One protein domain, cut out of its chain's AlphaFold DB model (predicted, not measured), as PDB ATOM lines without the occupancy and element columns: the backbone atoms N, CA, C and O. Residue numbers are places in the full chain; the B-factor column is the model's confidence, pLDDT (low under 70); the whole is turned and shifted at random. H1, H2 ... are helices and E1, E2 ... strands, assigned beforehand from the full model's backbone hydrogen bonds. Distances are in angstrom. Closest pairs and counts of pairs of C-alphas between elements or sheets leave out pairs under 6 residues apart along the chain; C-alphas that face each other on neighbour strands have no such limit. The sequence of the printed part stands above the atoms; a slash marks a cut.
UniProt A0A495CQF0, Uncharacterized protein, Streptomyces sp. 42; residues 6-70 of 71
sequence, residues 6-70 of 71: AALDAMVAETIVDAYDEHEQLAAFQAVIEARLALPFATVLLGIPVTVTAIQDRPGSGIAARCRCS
ATOM      1  N   ALA A   6      -2.492  -7.342 -35.064       95.88
ATOM      2  CA  ALA A   6      -2.040  -7.102 -33.693       95.88
ATOM      3  C   ALA A   6      -0.507  -7.102 -33.536       95.88
ATOM      4  O   ALA A   6       0.033  -6.329 -32.753       95.88
ATOM      5  N   ALA A   7       0.206  -7.960 -34.277       93.94
ATOM      6  CA  ALA A   7       1.666  -7.965 -34.249       93.94
ATOM      7  C   ALA A   7       2.246  -6.715 -34.924       93.94
ATOM      8  O   ALA A   7       3.232  -6.164 -34.441       93.94
ATOM      9  N   LEU A   8       1.629  -6.256 -36.016       93.12
ATOM     10  CA  LEU A   8       2.024  -5.014 -36.673       93.12
ATOM     11  C   LEU A   8       1.750  -3.797 -35.775       93.12
ATOM     12  O   LEU A   8       2.640  -2.970 -35.609       93.12
ATOM     13  N   ASP A   9       0.579  -3.730 -35.141       95.31
ATOM     14  CA  ASP A   9       0.208  -2.648 -34.222       95.31
ATOM     15  C   ASP A   9       1.166  -2.572 -33.029       95.31
ATOM     16  O   ASP A   9       1.587  -1.486 -32.637       95.31
ATOM     17  N   ALA A  10       1.577  -3.725 -32.491       95.06
ATOM     18  CA  ALA A  10       2.568  -3.785 -31.424       95.06
ATOM     19  C   ALA A  10       3.932  -3.235 -31.869       95.06
ATOM     20  O   ALA A  10       4.549  -2.473 -31.129       95.06
ATOM     21  N   MET A  11       4.388  -3.568 -33.084       93.88
ATOM     22  CA  MET A  11       5.633  -3.019 -33.635       93.88
ATOM     23  C   MET A  11       5.553  -1.504 -33.828       93.88
ATOM     24  O   MET A  11       6.525  -0.806 -33.548       93.88
ATOM     25  N   VAL A  12       4.412  -0.993 -34.302       94.19
ATOM     26  CA  VAL A  12       4.191   0.451 -34.448       94.19
ATOM     27  C   VAL A  12       4.246   1.118 -33.078       94.19
ATOM     28  O   VAL A  12       5.057   2.018 -32.894       94.19
ATOM     29  N   ALA A  13       3.459   0.638 -32.109       94.81
ATOM     30  CA  ALA A  13       3.381   1.210 -30.766       94.81
ATOM     31  C   ALA A  13       4.734   1.201 -30.034       94.81
ATOM     32  O   ALA A  13       5.072   2.179 -29.375       94.81
ATOM     33  N   GLU A  14       5.520   0.129 -30.179       94.62
ATOM     34  CA  GLU A  14       6.895   0.055 -29.666       94.62
ATOM     35  C   GLU A  14       7.789   1.124 -30.309       94.62
ATOM     36  O   GLU A  14       8.572   1.775 -29.623       94.62
ATOM     37  N   THR A  15       7.667   1.313 -31.625       95.56
ATOM     38  CA  THR A  15       8.549   2.200 -32.394       95.56
ATOM     39  C   THR A  15       8.280   3.675 -32.107       95.56
ATOM     40  O   THR A  15       9.223   4.454 -32.052       95.56
ATOM     41  N   ILE A  16       7.019   4.067 -31.905       96.38
ATOM     42  CA  ILE A  16       6.620   5.479 -31.762       96.38
ATOM     43  C   ILE A  16       6.336   5.903 -30.315       96.38
ATOM     44  O   ILE A  16       5.737   6.952 -30.098       96.38
ATOM     45  N   VAL A  17       6.725   5.094 -29.322       95.50
ATOM     46  CA  VAL A  17       6.381   5.323 -27.905       95.50
ATOM     47  C   VAL A  17       6.820   6.696 -27.377       95.50
ATOM     48  O   VAL A  17       6.151   7.249 -26.507       95.50
ATOM     49  N   ASP A  18       7.909   7.243 -27.924       93.50
ATOM     50  CA  ASP A  18       8.488   8.548 -27.567       93.50
ATOM     51  C   ASP A  18       8.421   9.553 -28.733       93.50
ATOM     52  O   ASP A  18       9.281  10.413 -28.883       93.50
ATOM     53  N   ALA A  19       7.429   9.398 -29.613       96.62
ATOM     54  CA  ALA A  19       7.206  10.288 -30.745       96.62
ATOM     55  C   ALA A  19       5.871  11.030 -30.593       96.62
ATOM     56  O   ALA A  19       4.805  10.422 -30.477       96.62
ATOM     57  N   TYR A  20       5.928  12.353 -30.632       94.06
ATOM     58  CA  TYR A  20       4.813  13.271 -30.424       94.06
ATOM     59  C   TYR A  20       4.241  13.826 -31.733       94.06
ATOM     60  O   TYR A  20       3.086  14.258 -31.750       94.06
ATOM     61  N   ASP A  21       5.000  13.787 -32.831       95.25
ATOM     62  CA  ASP A  21       4.554  14.223 -34.156       95.25
ATOM     63  C   ASP A  21       5.016  13.293 -35.295       95.25
ATOM     64  O   ASP A  21       5.716  12.302 -35.089       95.25
ATOM     65  N   GLU A  22       4.588  13.592 -36.525       92.69
ATOM     66  CA  GLU A  22       4.909  12.781 -37.708       92.69
ATOM     67  C   GLU A  22       6.409  12.768 -38.047       92.69
ATOM     68  O   GLU A  22       6.914  11.772 -38.572       92.69
ATOM     69  N   HIS A  23       7.137  13.847 -37.744       93.50
ATOM     70  CA  HIS A  23       8.575  13.926 -37.991       93.50
ATOM     71  C   HIS A  23       9.344  13.029 -37.021       93.50
ATOM     72  O   HIS A  23      10.241  12.292 -37.433       93.50
ATOM     73  N   GLU A  24       8.960  13.043 -35.747       95.50
ATOM     74  CA  GLU A  24       9.526  12.174 -34.722       95.50
ATOM     75  C   GLU A  24       9.186  10.706 -34.989       95.50
ATOM     76  O   GLU A  24      10.060   9.845 -34.885       95.50
ATOM     77  N   GLN A  25       7.959  10.409 -35.431       95.50
ATOM     78  CA  GLN A  25       7.574   9.054 -35.834       95.50
ATOM     79  C   GLN A  25       8.440   8.555 -36.995       95.50
ATOM     80  O   GLN A  25       8.955   7.436 -36.950       95.50
ATOM     81  N   LEU A  26       8.647   9.385 -38.021       95.06
ATOM     82  CA  LEU A  26       9.492   9.059 -39.169       95.06
ATOM     83  C   LEU A  26      10.940   8.771 -38.747       95.06
ATOM     84  O   LEU A  26      11.521   7.770 -39.175       95.06
ATOM     85  N   ALA A  27      11.503   9.617 -37.881       94.12
ATOM     86  CA  ALA A  27      12.848   9.443 -37.345       94.12
ATOM     87  C   ALA A  27      12.967   8.162 -36.502       94.12
ATOM     88  O   ALA A  27      13.931   7.405 -36.656       94.12
ATOM     89  N   ALA A  28      11.968   7.865 -35.668       96.25
ATOM     90  CA  ALA A  28      11.937   6.656 -34.853       96.25
ATOM     91  C   ALA A  28      11.888   5.386 -35.718       96.25
ATOM     92  O   ALA A  28      12.673   4.457 -35.507       96.25
ATOM     93  N   PHE A  29      11.045   5.363 -36.758       96.06
ATOM     94  CA  PHE A  29      11.015   4.256 -37.718       96.06
ATOM     95  C   PHE A  29      12.339   4.095 -38.464       96.06
ATOM     96  O   PHE A  29      12.809   2.966 -38.609       96.06
ATOM     97  N   GLN A  30      12.968   5.187 -38.911       95.69
ATOM     98  CA  GLN A  30      14.281   5.116 -39.558       95.69
ATOM     99  C   GLN A  30      15.310   4.458 -38.627       95.69
ATOM    100  O   GLN A  30      15.976   3.506 -39.038       95.69
ATOM    101  N   ALA A  31      15.393   4.913 -37.374       94.44
ATOM    102  CA  ALA A  31      16.341   4.399 -36.390       94.44
ATOM    103  C   ALA A  31      16.108   2.914 -36.072       94.44
ATOM    104  O   ALA A  31      17.056   2.128 -36.067       94.44
ATOM    105  N   VAL A  32      14.853   2.498 -35.861       94.94
ATOM    106  CA  VAL A  32      14.514   1.092 -35.582       94.94
ATOM    107  C   VAL A  32      14.836   0.191 -36.773       94.94
ATOM    108  O   VAL A  32      15.385  -0.896 -36.585       94.94
ATOM    109  N   ILE A  33      14.525   0.621 -37.998       94.38
ATOM    110  CA  ILE A  33      14.834  -0.150 -39.208       94.38
ATOM    111  C   ILE A  33      16.349  -0.291 -39.370       94.38
ATOM    112  O   ILE A  33      16.834  -1.396 -39.604       94.38
ATOM    113  N   GLU A  34      17.100   0.799 -39.219       94.31
ATOM    114  CA  GLU A  34      18.558   0.781 -39.337       94.31
ATOM    115  C   GLU A  34      19.209  -0.108 -38.268       94.31
ATOM    116  O   GLU A  34      20.063  -0.927 -38.601       94.31
ATOM    117  N   ALA A  35      18.747  -0.038 -37.015       93.69
ATOM    118  CA  ALA A  35      19.265  -0.848 -35.912       93.69
ATOM    119  C   ALA A  35      18.942  -2.348 -36.041       93.69
ATOM    120  O   ALA A  35      19.714  -3.191 -35.583       93.69
ATOM    121  N   ARG A  36      17.794  -2.700 -36.639       94.19
ATOM    122  CA  ARG A  36      17.363  -4.100 -36.813       94.19
ATOM    123  C   ARG A  36      17.925  -4.753 -38.081       94.19
ATOM    124  O   ARG A  36      17.853  -5.975 -38.210       94.19
ATOM    125  N   LEU A  37      18.475  -3.979 -39.016       95.44
ATOM    126  CA  LEU A  37      19.102  -4.503 -40.226       95.44
ATOM    127  C   LEU A  37      20.597  -4.758 -40.011       95.44
ATOM    128  O   LEU A  37      21.344  -3.895 -39.564       95.44
ATOM    129  N   ALA A  38      21.065  -5.934 -40.431       96.19
ATOM    130  CA  ALA A  38      22.491  -6.237 -40.500       96.19
ATOM    131  C   ALA A  38      23.121  -5.560 -41.732       96.19
ATOM    132  O   ALA A  38      23.297  -6.182 -42.779       96.19
ATOM    133  N   LEU A  39      23.401  -4.260 -41.635       95.12
ATOM    134  CA  LEU A  39      24.045  -3.496 -42.704       95.12
ATOM    135  C   LEU A  39      25.577  -3.705 -42.707       95.12
ATOM    136  O   LEU A  39      26.189  -3.736 -41.640       95.12
ATOM    137  N   PRO A  40      26.226  -3.768 -43.888       96.75
ATOM    138  CA  PRO A  40      25.619  -3.837 -45.218       96.75
ATOM    139  C   PRO A  40      25.101  -5.247 -45.553       96.75
ATOM    140  O   PRO A  40      25.701  -6.241 -45.152       96.75
ATOM    141  N   PHE A  41      24.051  -5.340 -46.377       96.94
ATOM    142  CA  PHE A  41      23.567  -6.619 -46.918       96.94
ATOM    143  C   PHE A  41      23.334  -6.560 -48.431       96.94
ATOM    144  O   PHE A  41      23.051  -5.500 -48.997       96.94
ATOM    145  N   ALA A  42      23.449  -7.716 -49.087       96.62
ATOM    146  CA  ALA A  42      23.191  -7.870 -50.514       96.62
ATOM    147  C   ALA A  42      21.723  -8.232 -50.779       96.62
ATOM    148  O   ALA A  42      21.123  -9.022 -50.050       96.62
ATOM    149  N   THR A  43      21.146  -7.666 -51.837       96.06
ATOM    150  CA  THR A  43      19.793  -7.983 -52.309       96.06
ATOM    151  C   THR A  43      19.668  -7.708 -53.811       96.06
ATOM    152  O   THR A  43      20.624  -7.280 -54.459       96.06
ATOM    153  N   VAL A  44      18.489  -7.954 -54.377       95.69
ATOM    154  CA  VAL A  44      18.166  -7.674 -55.777       95.69
ATOM    155  C   VAL A  44      17.117  -6.568 -55.839       95.69
ATOM    156  O   VAL A  44      16.034  -6.699 -55.273       95.69
ATOM    157  N   LEU A  45      17.422  -5.494 -56.564       93.56
ATOM    158  CA  LEU A  45      16.497  -4.400 -56.845       93.56
ATOM    159  C   LEU A  45      16.183  -4.394 -58.342       93.56
ATOM    160  O   LEU A  45      17.060  -4.124 -59.155       93.56
ATOM    161  N   LEU A  46      14.939  -4.721 -58.712       93.81
ATOM    162  CA  LEU A  46      14.489  -4.785 -60.114       93.81
ATOM    163  C   LEU A  46      15.388  -5.664 -61.016       93.81
ATOM    164  O   LEU A  46      15.639  -5.337 -62.171       93.81
ATOM    165  N   GLY A  47      15.895  -6.777 -60.476       95.06
ATOM    166  CA  GLY A  47      16.802  -7.693 -61.182       95.06
ATOM    167  C   GLY A  47      18.288  -7.323 -61.102       95.06
ATOM    168  O   GLY A  47      19.127  -8.113 -61.524       95.06
ATOM    169  N   ILE A  48      18.632  -6.169 -60.522       94.56
ATOM    170  CA  ILE A  48      20.014  -5.702 -60.384       94.56
ATOM    171  C   ILE A  48      20.541  -6.082 -58.992       94.56
ATOM    172  O   ILE A  48      19.908  -5.720 -57.993       94.56
ATOM    173  N   PRO A  49      21.680  -6.790 -58.883       96.38
ATOM    174  CA  PRO A  49      22.311  -7.041 -57.595       96.38
ATOM    175  C   PRO A  49      22.825  -5.725 -56.999       96.38
ATOM    176  O   PRO A  49      23.577  -4.981 -57.632       96.38
ATOM    177  N   VAL A  50      22.420  -5.436 -55.766       97.38
ATOM    178  CA  VAL A  50      22.808  -4.225 -55.038       97.38
ATOM    179  C   VAL A  50      23.231  -4.561 -53.615       97.38
ATOM    180  O   VAL A  50      22.763  -5.526 -53.014       97.38
ATOM    181  N   THR A  51      24.097  -3.726 -53.050       97.69
ATOM    182  CA  THR A  51      24.396  -3.729 -51.615       97.69
ATOM    183  C   THR A  51      23.690  -2.553 -50.955       97.69
ATOM    184  O   THR A  51      23.951  -1.400 -51.312       97.69
ATOM    185  N   VAL A  52      22.819  -2.823 -49.986       97.19
ATOM    186  CA  VAL A  52      22.215  -1.793 -49.130       97.19
ATOM    187  C   VAL A  52      23.214  -1.425 -48.041       97.19
ATOM    188  O   VAL A  52      23.793  -2.297 -47.397       97.19
ATOM    189  N   THR A  53      23.450  -0.127 -47.859       96.88
ATOM    190  CA  THR A  53      24.547   0.379 -47.011       96.88
ATOM    191  C   THR A  53      24.109   1.311 -45.898       96.88
ATOM    192  O   THR A  53      24.895   1.560 -44.993       96.88
ATOM    193  N   ALA A  54      22.913   1.875 -46.007       96.06
ATOM    194  CA  ALA A  54      22.320   2.763 -45.022       96.06
ATOM    195  C   ALA A  54      20.818   2.859 -45.288       96.06
ATOM    196  O   ALA A  54      20.370   2.630 -46.420       96.06
ATOM    197  N   ILE A  55      20.083   3.248 -44.257       96.38
ATOM    198  CA  ILE A  55      18.683   3.653 -44.320       96.38
ATOM    199  C   ILE A  55      18.640   5.117 -43.889       96.38
ATOM    200  O   ILE A  55      19.308   5.497 -42.939       96.38
ATOM    201  N   GLN A  56      17.917   5.955 -44.620       94.12
ATOM    202  CA  GLN A  56      17.905   7.394 -44.373       94.12
ATOM    203  C   GLN A  56      16.543   7.978 -44.719       94.12
ATOM    204  O   GLN A  56      15.894   7.509 -45.657       94.12
ATOM    205  N   ASP A  57      16.130   9.023 -44.008       93.56
ATOM    206  CA  ASP A  57      15.053   9.873 -44.501       93.56
ATOM    207  C   ASP A  57      15.502  10.616 -45.771       93.56
ATOM    208  O   ASP A  57      16.657  11.031 -45.924       93.56
ATOM    209  N   ARG A  58      14.578  10.757 -46.716       92.25
ATOM    210  CA  ARG A  58      14.753  11.505 -47.949       92.25
ATOM    211  C   ARG A  58      13.551  12.434 -48.129       92.25
ATOM    212  O   ARG A  58      12.442  11.944 -48.368       92.25
ATOM    213  N   PRO A  59      13.764  13.763 -48.133       87.19
ATOM    214  CA  PRO A  59      12.690  14.728 -48.327       87.19
ATOM    215  C   PRO A  59      11.832  14.401 -49.557       87.19
ATOM    216  O   PRO A  59      12.352  14.198 -50.656       87.19
ATOM    217  N   GLY A  60      10.516  14.313 -49.356       88.06
ATOM    218  CA  GLY A  60       9.537  13.991 -50.401       88.06
ATOM    219  C   GLY A  60       9.429  12.509 -50.787       88.06
ATOM    220  O   GLY A  60       8.587  12.169 -51.611       88.06
ATOM    221  N   SER A  61      10.253  11.617 -50.228       87.00
ATOM    222  CA  SER A  61      10.172  10.160 -50.446       87.00
ATOM    223  C   SER A  61      10.027   9.349 -49.153       87.00
ATOM    224  O   SER A  61       9.684   8.172 -49.230       87.00
ATOM    225  N   GLY A  62      10.286   9.956 -47.989       93.50
ATOM    226  CA  GLY A  62      10.320   9.269 -46.700       93.50
ATOM    227  C   GLY A  62      11.556   8.378 -46.566       93.50
ATOM    228  O   GLY A  62      12.614   8.669 -47.127       93.50
ATOM    229  N   ILE A  63      11.417   7.263 -45.846       95.62
ATOM    230  CA  ILE A  63      12.523   6.339 -45.567       95.62
ATOM    231  C   ILE A  63      12.985   5.645 -46.855       95.62
ATOM    232  O   ILE A  63      12.236   4.906 -47.496       95.62
ATOM    233  N   ALA A  64      14.255   5.832 -47.202       95.44
ATOM    234  CA  ALA A  64      14.888   5.278 -48.388       95.44
ATOM    235  C   ALA A  64      16.173   4.512 -48.048       95.44
ATOM    236  O   ALA A  64      16.925   4.860 -47.137       95.44
ATOM    237  N   ALA A  65      16.467   3.482 -48.841       95.62
ATOM    238  CA  ALA A  65      17.714   2.733 -48.755       95.62
ATOM    239  C   ALA A  65      18.799   3.353 -49.647       95.62
ATOM    240  O   ALA A  65      18.562   3.661 -50.818       95.62
ATOM    241  N   ARG A  66      20.026   3.476 -49.127       95.25
ATOM    242  CA  ARG A  66      21.204   3.816 -49.932       95.25
ATOM    243  C   ARG A  66      21.825   2.547 -50.509       95.25
ATOM    244  O   ARG A  66      22.514   1.801 -49.803       95.25
ATOM    245  N   CYS A  67      21.611   2.338 -51.802       95.56
ATOM    246  CA  CYS A  67      22.094   1.174 -52.538       95.56
ATOM    247  C   CYS A  67      23.363   1.497 -53.337       95.56
ATOM    248  O   CYS A  67      23.451   2.544 -53.977       95.56
ATOM    249  N   ARG A  68      24.330   0.574 -53.339       95.38
ATOM    250  CA  ARG A  68      25.461   0.566 -54.277       95.38
ATOM    251  C   ARG A  68      25.298  -0.598 -55.250       95.38
ATOM    252  O   ARG A  68      25.222  -1.745 -54.811       95.38
ATOM    253  N   CYS A  69      25.255  -0.299 -56.544       88.88
ATOM    254  CA  CYS A  69      25.361  -1.303 -57.597       88.88
ATOM    255  C   CYS A  69      26.846  -1.564 -57.858       88.88
ATOM    256  O   CYS A  69      27.597  -0.619 -58.098       88.88
ATOM    257  N   SER A  70      27.272  -2.823 -57.824       67.00
ATOM    258  CA  SER A  70      28.552  -3.225 -58.407       67.00
ATOM    259  C   SER A  70      28.350  -3.358 -59.917       67.00
ATOM    260  O   SER A  70      28.054  -4.447 -60.409       67.00
TER     261      SER A  70
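Overview. This is residues 6 to 70 of the 71 residues of an uncharacterized protein of Streptomyces sp. 42 (UniProt A0A495CQF0). A strongly twisted sheet of three strands, E1, E2 and E3, has one long helix, H2, packed slantwise over one of its faces, with no named helix over the other. A shorter helix, H1, packs crosswise on H2 and keeps away from the sheet, and H2 lies between the two. The printed part has 65 residues with two named helices and three named strands, in the order H1, H2, E1, E2, E3. The sheet's order is E1, E2, E3, antiparallel throughout, and the class is mixed, helices and strands. The whole is loose, with a radius of gyration of the C-alphas of 13.6 A, and the C-alphas span 40 by 27 by 18 A.

Along the chain. H1 is residues 6 to 15, 14.2 A from first to last C-alpha, and begins with C-alpha 6 at (-2.040, -7.102, -33.693). H2 is residues 22 to 36, 21.0 A long, from C-alpha 22 at (4.909, 12.781, -37.708). E1 is residues 41 to 45, 12.4 A. E2 is residues 48 to 58, 21.9 A, and bends by 81 degrees at residue 54. E3 is residues 62 to 69, 21.4 A, and ends with C-alpha 69 at (25.361, -1.303, -57.597).

Arrangement. H1 and H2 touch, about perpendicular at 78 degrees, and their closest C-alphas are those of Thr 15 and Ala 28, 6.1 A apart. H1 is not on the sheet and is apart from E1, E2 and E3. H2 is on the sheet at a height of 7.5 A over it. It lies over E2 and runs slantwise to the strands, at 35 degrees to E2 on the local plane. The closest C-alphas of H2 and E2 are those of Glu 34 and Ile 55, 5.8 A apart. The strands form a meander, each the antiparallel neighbour of the one before. E1 and E2 are a hairpin, with N 43 and O 50 within hydrogen-bond range at 2.9 A. E2 and E3 are a hairpin too, with N 53 and O 66 at 2.9 A and N 64 and O 56 at 2.8 A. E1 and E3 are the edge strands. In H1 and H2 every O i to N i+4 pair is within hydrogen-bond range.

Size, cuts and confidence. The two C-alphas farthest apart are those of Tyr 20 and Ser 70, at 40.2 A. The printed part has no cut. The links H2 to E1, E1 to E2 and E2 to E3 are tight, the link H1 to H2 is short, and no link is long. The mean pLDDT of the printed part is 94.2, and residue 70 is the one printed residue under 70.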